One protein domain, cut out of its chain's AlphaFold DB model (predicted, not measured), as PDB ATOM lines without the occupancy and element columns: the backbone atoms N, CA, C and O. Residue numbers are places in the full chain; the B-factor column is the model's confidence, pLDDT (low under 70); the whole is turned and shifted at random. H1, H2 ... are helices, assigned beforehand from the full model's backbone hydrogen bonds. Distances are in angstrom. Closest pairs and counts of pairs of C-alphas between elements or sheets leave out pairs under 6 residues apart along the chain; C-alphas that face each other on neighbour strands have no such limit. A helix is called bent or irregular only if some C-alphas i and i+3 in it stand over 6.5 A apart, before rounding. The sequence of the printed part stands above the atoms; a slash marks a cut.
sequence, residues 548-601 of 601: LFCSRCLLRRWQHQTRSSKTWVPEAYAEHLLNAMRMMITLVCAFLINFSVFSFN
ATOM      1  N   LEU A 548      14.859   7.505 -28.683       56.91
ATOM      2  CA  LEU A 548      14.799   6.388 -29.639       56.91
ATOM      3  C   LEU A 548      14.601   5.032 -28.936       56.91
ATOM      4  O   LEU A 548      13.745   4.241 -29.352       56.91
ATOM      5  N   PHE A 549      15.285   4.786 -27.814       53.78
ATOM      6  CA  PHE A 549      15.035   3.593 -26.991       53.78
ATOM      7  C   PHE A 549      13.630   3.595 -26.373       53.78
ATOM      8  O   PHE A 549      12.927   2.582 -26.450       53.78
ATOM      9  N   CYS A 550      13.156   4.745 -25.877       58.94
ATOM     10  CA  CYS A 550      11.767   4.906 -25.437       58.94
ATOM     11  C   CYS A 550      10.775   4.529 -26.553       58.94
ATOM     12  O   CYS A 550       9.788   3.841 -26.298       58.94
ATOM     13  N   SER A 551      11.075   4.879 -27.808       53.28
ATOM     14  CA  SER A 551      10.237   4.561 -28.974       53.28
ATOM     15  C   SER A 551      10.185   3.055 -29.281       53.28
ATOM     16  O   SER A 551       9.102   2.519 -29.538       53.28
ATOM     17  N   ARG A 552      11.307   2.323 -29.169       62.47
ATOM     18  CA  ARG A 552      11.325   0.844 -29.264       62.47
ATOM     19  C   ARG A 552      10.551   0.178 -28.117       62.47
ATOM     20  O   ARG A 552       9.801  -0.770 -28.363       62.47
ATOM     21  N   CYS A 553      10.674   0.679 -26.888       62.38
ATOM     22  CA  CYS A 553       9.903   0.184 -25.742       62.38
ATOM     23  C   CYS A 553       8.398   0.475 -25.892       62.38
ATOM     24  O   CYS A 553       7.576  -0.403 -25.624       62.38
ATOM     25  N   LEU A 554       8.024   1.665 -26.376       67.81
ATOM     26  CA  LEU A 554       6.640   2.035 -26.685       67.81
ATOM     27  C   LEU A 554       6.049   1.159 -27.796       67.81
ATOM     28  O   LEU A 554       4.909   0.720 -27.655       67.81
ATOM     29  N   LEU A 555       6.816   0.824 -28.838       73.88
ATOM     30  CA  LEU A 555       6.378  -0.086 -29.901       73.88
ATOM     31  C   LEU A 555       6.101  -1.503 -29.371       73.88
ATOM     32  O   LEU A 555       5.031  -2.053 -29.637       73.88
ATOM     33  N   ARG A 556       7.015  -2.079 -28.572       68.75
ATOM     34  CA  ARG A 556       6.792  -3.392 -27.929       68.75
ATOM     35  C   ARG A 556       5.595  -3.354 -26.976       68.75
ATOM     36  O   ARG A 556       4.779  -4.274 -26.974       68.75
ATOM     37  N   ARG A 557       5.445  -2.272 -26.203       70.81
ATOM     38  CA  ARG A 557       4.306  -2.074 -25.295       70.81
ATOM     39  C   ARG A 557       2.986  -1.954 -26.052       70.81
ATOM     40  O   ARG A 557       2.010  -2.564 -25.634       70.81
ATOM     41  N   TRP A 558       2.964  -1.233 -27.172       78.06
ATOM     42  CA  TRP A 558       1.799  -1.115 -28.049       78.06
ATOM     43  C   TRP A 558       1.413  -2.469 -28.653       78.06
ATOM     44  O   TRP A 558       0.258  -2.864 -28.531       78.06
ATOM     45  N   GLN A 559       2.376  -3.237 -29.180       74.56
ATOM     46  CA  GLN A 559       2.141  -4.611 -29.655       74.56
ATOM     47  C   GLN A 559       1.588  -5.530 -28.551       74.56
ATOM     48  O   GLN A 559       0.701  -6.347 -28.799       74.56
ATOM     49  N   HIS A 560       2.077  -5.397 -27.316       68.75
ATOM     50  CA  HIS A 560       1.577  -6.189 -26.189       68.75
ATOM     51  C   HIS A 560       0.182  -5.733 -25.714       68.75
ATOM     52  O   HIS A 560      -0.614  -6.551 -25.247       68.75
ATOM     53  N   GLN A 561      -0.133  -4.441 -25.852       71.12
ATOM     54  CA  GLN A 561      -1.442  -3.861 -25.547       71.12
ATOM     55  C   GLN A 561      -2.495  -4.332 -26.564       71.12
ATOM     56  O   GLN A 561      -3.535  -4.853 -26.157       71.12
ATOM     57  N   THR A 562      -2.210  -4.223 -27.868       68.50
ATOM     58  CA  THR A 562      -3.130  -4.625 -28.949       68.50
ATOM     59  C   THR A 562      -3.396  -6.128 -28.949       68.50
ATOM     60  O   THR A 562      -4.542  -6.545 -29.105       68.50
ATOM     61  N   ARG A 563      -2.380  -6.953 -28.660       69.81
ATOM     62  CA  ARG A 563      -2.539  -8.413 -28.518       69.81
ATOM     63  C   ARG A 563      -3.351  -8.827 -27.279       69.81
ATOM     64  O   ARG A 563      -3.870  -9.939 -27.241       69.81
ATOM     65  N   SER A 564      -3.475  -7.951 -26.277       66.31
ATOM     66  CA  SER A 564      -4.248  -8.205 -25.052       66.31
ATOM     67  C   SER A 564      -5.691  -7.680 -25.108       66.31
ATOM     68  O   SER A 564      -6.528  -8.142 -24.329       66.31
ATOM     69  N   SER A 565      -6.009  -6.725 -25.985       58.38
ATOM     70  CA  SER A 565      -7.351  -6.143 -26.113       58.38
ATOM     71  C   SER A 565      -8.220  -6.923 -27.108       58.38
ATOM     72  O   SER A 565      -8.210  -6.643 -28.302       58.38
ATOM     73  N   LYS A 566      -9.036  -7.865 -26.614       56.84
ATOM     74  CA  LYS A 566     -10.013  -8.660 -27.402       56.84
ATOM     75  C   LYS A 566     -11.221  -7.859 -27.950       56.84
ATOM     76  O   LYS A 566     -12.297  -8.419 -28.140       56.84
ATOM     77  N   THR A 567     -11.097  -6.551 -28.160       62.53
ATOM     78  CA  THR A 567     -12.238  -5.654 -28.412       62.53
ATOM     79  C   THR A 567     -12.150  -4.927 -29.752       62.53
ATOM     80  O   THR A 567     -11.453  -3.923 -29.860       62.53
ATOM     81  N   TRP A 568     -12.943  -5.400 -30.720       53.38
ATOM     82  CA  TRP A 568     -13.615  -4.603 -31.762       53.38
ATOM     83  C   TRP A 568     -12.797  -3.513 -32.488       53.38
ATOM     84  O   TRP A 568     -13.307  -2.427 -32.756       53.38
ATOM     85  N   VAL A 569     -11.568  -3.825 -32.902       59.41
ATOM     86  CA  VAL A 569     -10.981  -3.191 -34.094       59.41
ATOM     87  C   VAL A 569     -11.197  -4.162 -35.257       59.41
ATOM     88  O   VAL A 569     -10.807  -5.323 -35.119       59.41
ATOM     89  N   PRO A 570     -11.827  -3.754 -36.376       77.75
ATOM     90  CA  PRO A 570     -11.917  -4.598 -37.564       77.75
ATOM     91  C   PRO A 570     -10.512  -4.995 -38.021       77.75
ATOM     92  O   PRO A 570      -9.644  -4.133 -38.145       77.75
ATOM     93  N   GLU A 571     -10.294  -6.280 -38.284       76.12
ATOM     94  CA  GLU A 571      -8.973  -6.862 -38.576       76.12
ATOM     95  C   GLU A 571      -8.244  -6.129 -39.721       76.12
ATOM     96  O   GLU A 571      -7.071  -5.778 -39.601       76.12
ATOM     97  N   ALA A 572      -8.989  -5.733 -40.760       79.56
ATOM     98  CA  ALA A 572      -8.497  -4.909 -41.866       79.56
ATOM     99  C   ALA A 572      -7.900  -3.550 -41.431       79.56
ATOM    100  O   ALA A 572      -6.937  -3.073 -42.030       79.56
ATOM    101  N   TYR A 573      -8.435  -2.915 -40.383       87.06
ATOM    102  CA  TYR A 573      -7.943  -1.618 -39.900       87.06
ATOM    103  C   TYR A 573      -6.662  -1.760 -39.061       87.06
ATOM    104  O   TYR A 573      -5.828  -0.853 -39.042       87.06
ATOM    105  N   ALA A 574      -6.476  -2.909 -38.401       85.00
ATOM    106  CA  ALA A 574      -5.252  -3.218 -37.666       85.00
ATOM    107  C   ALA A 574      -4.058  -3.417 -38.617       85.00
ATOM    108  O   ALA A 574      -2.995  -2.848 -38.373       85.00
ATOM    109  N   GLU A 575      -4.248  -4.136 -39.729       87.75
ATOM    110  CA  GLU A 575      -3.213  -4.309 -40.763       87.75
ATOM    111  C   GLU A 575      -2.836  -2.984 -41.446       87.75
ATOM    112  O   GLU A 575      -1.651  -2.692 -41.620       87.75
ATOM    113  N   HIS A 576      -3.811  -2.122 -41.764       92.88
ATOM    114  CA  HIS A 576      -3.513  -0.793 -42.311       92.88
ATOM    115  C   HIS A 576      -2.699   0.078 -41.341       92.88
ATOM    116  O   HIS A 576      -1.721   0.700 -41.763       92.88
ATOM    117  N   LEU A 577      -3.038   0.091 -40.046       91.19
ATOM    118  CA  LEU A 577      -2.255   0.806 -39.031       91.19
ATOM    119  C   LEU A 577      -0.854   0.206 -38.845       91.19
ATOM    120  O   LEU A 577       0.117   0.954 -38.734       91.19
ATOM    121  N   LEU A 578      -0.724  -1.123 -38.853       90.56
ATOM    122  CA  LEU A 578       0.567  -1.798 -38.719       90.56
ATOM    123  C   LEU A 578       1.487  -1.498 -39.909       90.56
ATOM    124  O   LEU A 578       2.672  -1.220 -39.716       90.56
ATOM    125  N   ASN A 579       0.950  -1.496 -41.130       92.12
ATOM    126  CA  ASN A 579       1.713  -1.163 -42.332       92.12
ATOM    127  C   ASN A 579       2.053   0.335 -42.404       92.12
ATOM    128  O   ASN A 579       3.182   0.672 -42.753       92.12
ATOM    129  N   ALA A 580       1.162   1.232 -41.962       93.25
ATOM    130  CA  ALA A 580       1.487   2.653 -41.803       93.25
ATOM    131  C   ALA A 580       2.614   2.880 -40.775       93.25
ATOM    132  O   ALA A 580       3.551   3.634 -41.038       93.25
ATOM    133  N   MET A 581       2.583   2.180 -39.632       92.06
ATOM    134  CA  MET A 581       3.662   2.237 -38.636       92.06
ATOM    135  C   MET A 581       4.978   1.651 -39.158       92.06
ATOM    136  O   MET A 581       6.032   2.232 -38.904       92.06
ATOM    137  N   ARG A 582       4.946   0.545 -39.917       92.00
ATOM    138  CA  ARG A 582       6.139  -0.003 -40.590       92.00
ATOM    139  C   ARG A 582       6.743   1.013 -41.560       92.00
ATOM    140  O   ARG A 582       7.938   1.265 -41.474       92.00
ATOM    141  N   MET A 583       5.929   1.642 -42.411       93.81
ATOM    142  CA  MET A 583       6.384   2.681 -43.345       93.81
ATOM    143  C   MET A 583       7.007   3.880 -42.618       93.81
ATOM    144  O   MET A 583       8.090   4.320 -42.993       93.81
ATOM    145  N   MET A 584       6.380   4.360 -41.537       93.81
ATOM    146  CA  MET A 584       6.933   5.424 -40.687       93.81
ATOM    147  C   MET A 584       8.295   5.041 -40.086       93.81
ATOM    148  O   MET A 584       9.223   5.844 -40.124       93.81
ATOM    149  N   ILE A 585       8.443   3.814 -39.572       90.94
ATOM    150  CA  ILE A 585       9.719   3.326 -39.022       90.94
ATOM    151  C   ILE A 585      10.785   3.247 -40.122       90.94
ATOM    152  O   ILE A 585      11.891   3.737 -39.917       90.94
ATOM    153  N   THR A 586      10.461   2.696 -41.296       92.81
ATOM    154  CA  THR A 586      11.397   2.623 -42.431       92.81
ATOM    155  C   THR A 586      11.840   4.012 -42.896       92.81
ATOM    156  O   THR A 586      13.027   4.211 -43.138       92.81
ATOM    157  N   LEU A 587      10.925   4.988 -42.961       94.06
ATOM    158  CA  LEU A 587      11.249   6.376 -43.308       94.06
ATOM    159  C   LEU A 587      12.157   7.040 -42.265       94.06
ATOM    160  O   LEU A 587      13.122   7.698 -42.645       94.06
ATOM    161  N   VAL A 588      11.903   6.839 -40.967       93.62
ATOM    162  CA  VAL A 588      12.777   7.356 -39.897       93.62
ATOM    163  C   VAL A 588      14.160   6.702 -39.953       93.62
ATOM    164  O   VAL A 588      15.159   7.410 -39.877       93.62
ATOM    165  N   CYS A 589      14.248   5.384 -40.158       91.56
ATOM    166  CA  CYS A 589      15.530   4.698 -40.337       91.56
ATOM    167  C   CYS A 589      16.291   5.218 -41.567       91.56
ATOM    168  O   CYS A 589      17.475   5.520 -41.462       91.56
ATOM    169  N   ALA A 590      15.621   5.375 -42.713       92.50
ATOM    170  CA  ALA A 590      16.236   5.916 -43.923       92.50
ATOM    171  C   ALA A 590      16.701   7.370 -43.733       92.50
ATOM    172  O   ALA A 590      17.780   7.730 -44.198       92.50
ATOM    173  N   PHE A 591      15.929   8.197 -43.022       94.44
ATOM    174  CA  PHE A 591      16.324   9.567 -42.696       94.44
ATOM    175  C   PHE A 591      17.559   9.600 -41.789       94.44
ATOM    176  O   PHE A 591      18.496  10.337 -42.078       94.44
ATOM    177  N   LEU A 592      17.603   8.765 -40.744       92.31
ATOM    178  CA  LEU A 592      18.759   8.659 -39.849       92.31
ATOM    179  C   LEU A 592      20.017   8.170 -40.585       92.31
ATOM    180  O   LEU A 592      21.066   8.778 -40.427       92.31
ATOM    181  N   ILE A 593      19.907   7.150 -41.446       92.44
ATOM    182  CA  ILE A 593      21.037   6.658 -42.257       92.44
ATOM    183  C   ILE A 593      21.583   7.769 -43.167       92.44
ATOM    184  O   ILE A 593      22.790   7.997 -43.196       92.44
ATOM    185  N   ASN A 594      20.711   8.502 -43.869       89.81
ATOM    186  CA  ASN A 594      21.141   9.620 -44.715       89.81
ATOM    187  C   ASN A 594      21.733  10.780 -43.897       89.81
ATOM    188  O   ASN A 594      22.712  11.382 -44.326       89.81
ATOM    189  N   PHE A 595      21.186  11.071 -42.714       91.94
ATOM    190  CA  PHE A 595      21.718  12.096 -41.814       91.94
ATOM    191  C   PHE A 595      23.112  11.726 -41.286       91.94
ATOM    192  O   PHE A 595      23.992  12.587 -41.244       91.94
ATOM    193  N   SER A 596      23.351  10.450 -40.964       87.25
ATOM    194  CA  SER A 596      24.684   9.947 -40.618       87.25
ATOM    195  C   SER A 596      25.652  10.085 -41.796       87.25
ATOM    196  O   SER A 596      26.704  10.690 -41.631       87.25
ATOM    197  N   VAL A 597      25.290   9.620 -42.998       88.56
ATOM    198  CA  VAL A 597      26.148   9.745 -44.197       88.56
ATOM    199  C   VAL A 597      26.460  11.209 -44.533       88.56
ATOM    200  O   VAL A 597      27.590  11.518 -44.903       88.56
ATOM    201  N   PHE A 598      25.501  12.122 -44.358       88.94
ATOM    202  CA  PHE A 598      25.710  13.560 -44.550       88.94
ATOM    203  C   PHE A 598      26.574  14.202 -43.452       88.94
ATOM    204  O   PHE A 598      27.236  15.192 -43.716       88.94
ATOM    205  N   SER A 599      26.585  13.652 -42.234       81.31
ATOM    206  CA  SER A 599      27.422  14.153 -41.129       81.31
ATOM    207  C   SER A 599      28.858  13.609 -41.165       81.31
ATOM    208  O   SER A 599      29.721  14.131 -40.463       81.31
ATOM    209  N   PHE A 600      29.109  12.558 -41.956       75.56
ATOM    210  CA  PHE A 600      30.427  11.944 -42.162       75.56
ATOM    211  C   PHE A 600      31.188  12.482 -43.393       75.56
ATOM    212  O   PHE A 600      32.354  12.126 -43.562       75.56
ATOM    213  N   ASN A 601      30.553  13.307 -44.238       68.44
ATOM    214  CA  ASN A 601      31.180  14.008 -45.372       68.44
ATOM    215  C   ASN A 601      31.349  15.503 -45.062       68.44
ATOM    216  O   ASN A 601      32.380  16.063 -45.493       68.44
TER     217      ASN A 601
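This is residues 548 to 601 of the 601 residues of the protein "Hypothetical protein" of Miscanthus lutarioriparius (UniProt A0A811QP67). Two helices make an open U with unequal arms: H1 runs one way, residues 565 to 570 turn the chain round, and the longer H2 folds back with a gap between the arms. H2 makes the longest axis, and its far end sticks out beyond H1. The printed part has 54 residues, with H1 then H2 and no named strand; its class is all helix. It is only just loose, close to extended, with a radius of gyration of the C-alphas of 15.1 A, and the C-alphas span 50 by 22 by 7 A.

Start with H1, residues 548 to 564, and go on to H2, residues 571 to 599. The two are apart, with no C-alpha of the one within 8 A of the other. Look between them for a short link of 6 residues. In both helices every backbone O i to N i+4 pair is within hydrogen-bond range. Residues 548 to 554, 563 to 573 and 582 to 601 stand free.

Find C-alpha 548 at (14.799, 6.388, -29.639); from there H1 runs 24.4 A to C-alpha 564 at (-4.248, -8.205, -25.052). Pick up H2 at C-alpha 571 and read on 42.1 A to C-alpha 599 at (27.422, 14.153, -41.129). Neither helix is bent.

The two C-alphas farthest apart are those of Thr 567 and Asn 601, at 50.6 A. Asn 601 is the chain's last residue, and the printed part has no cut. In the B-factor column the mean pLDDT of the printed part is 78.7, with 66 for H1 and 90 for H2. Look for values under 70 at residues 548 to 554, 556, 560, 562 to 569 and 601.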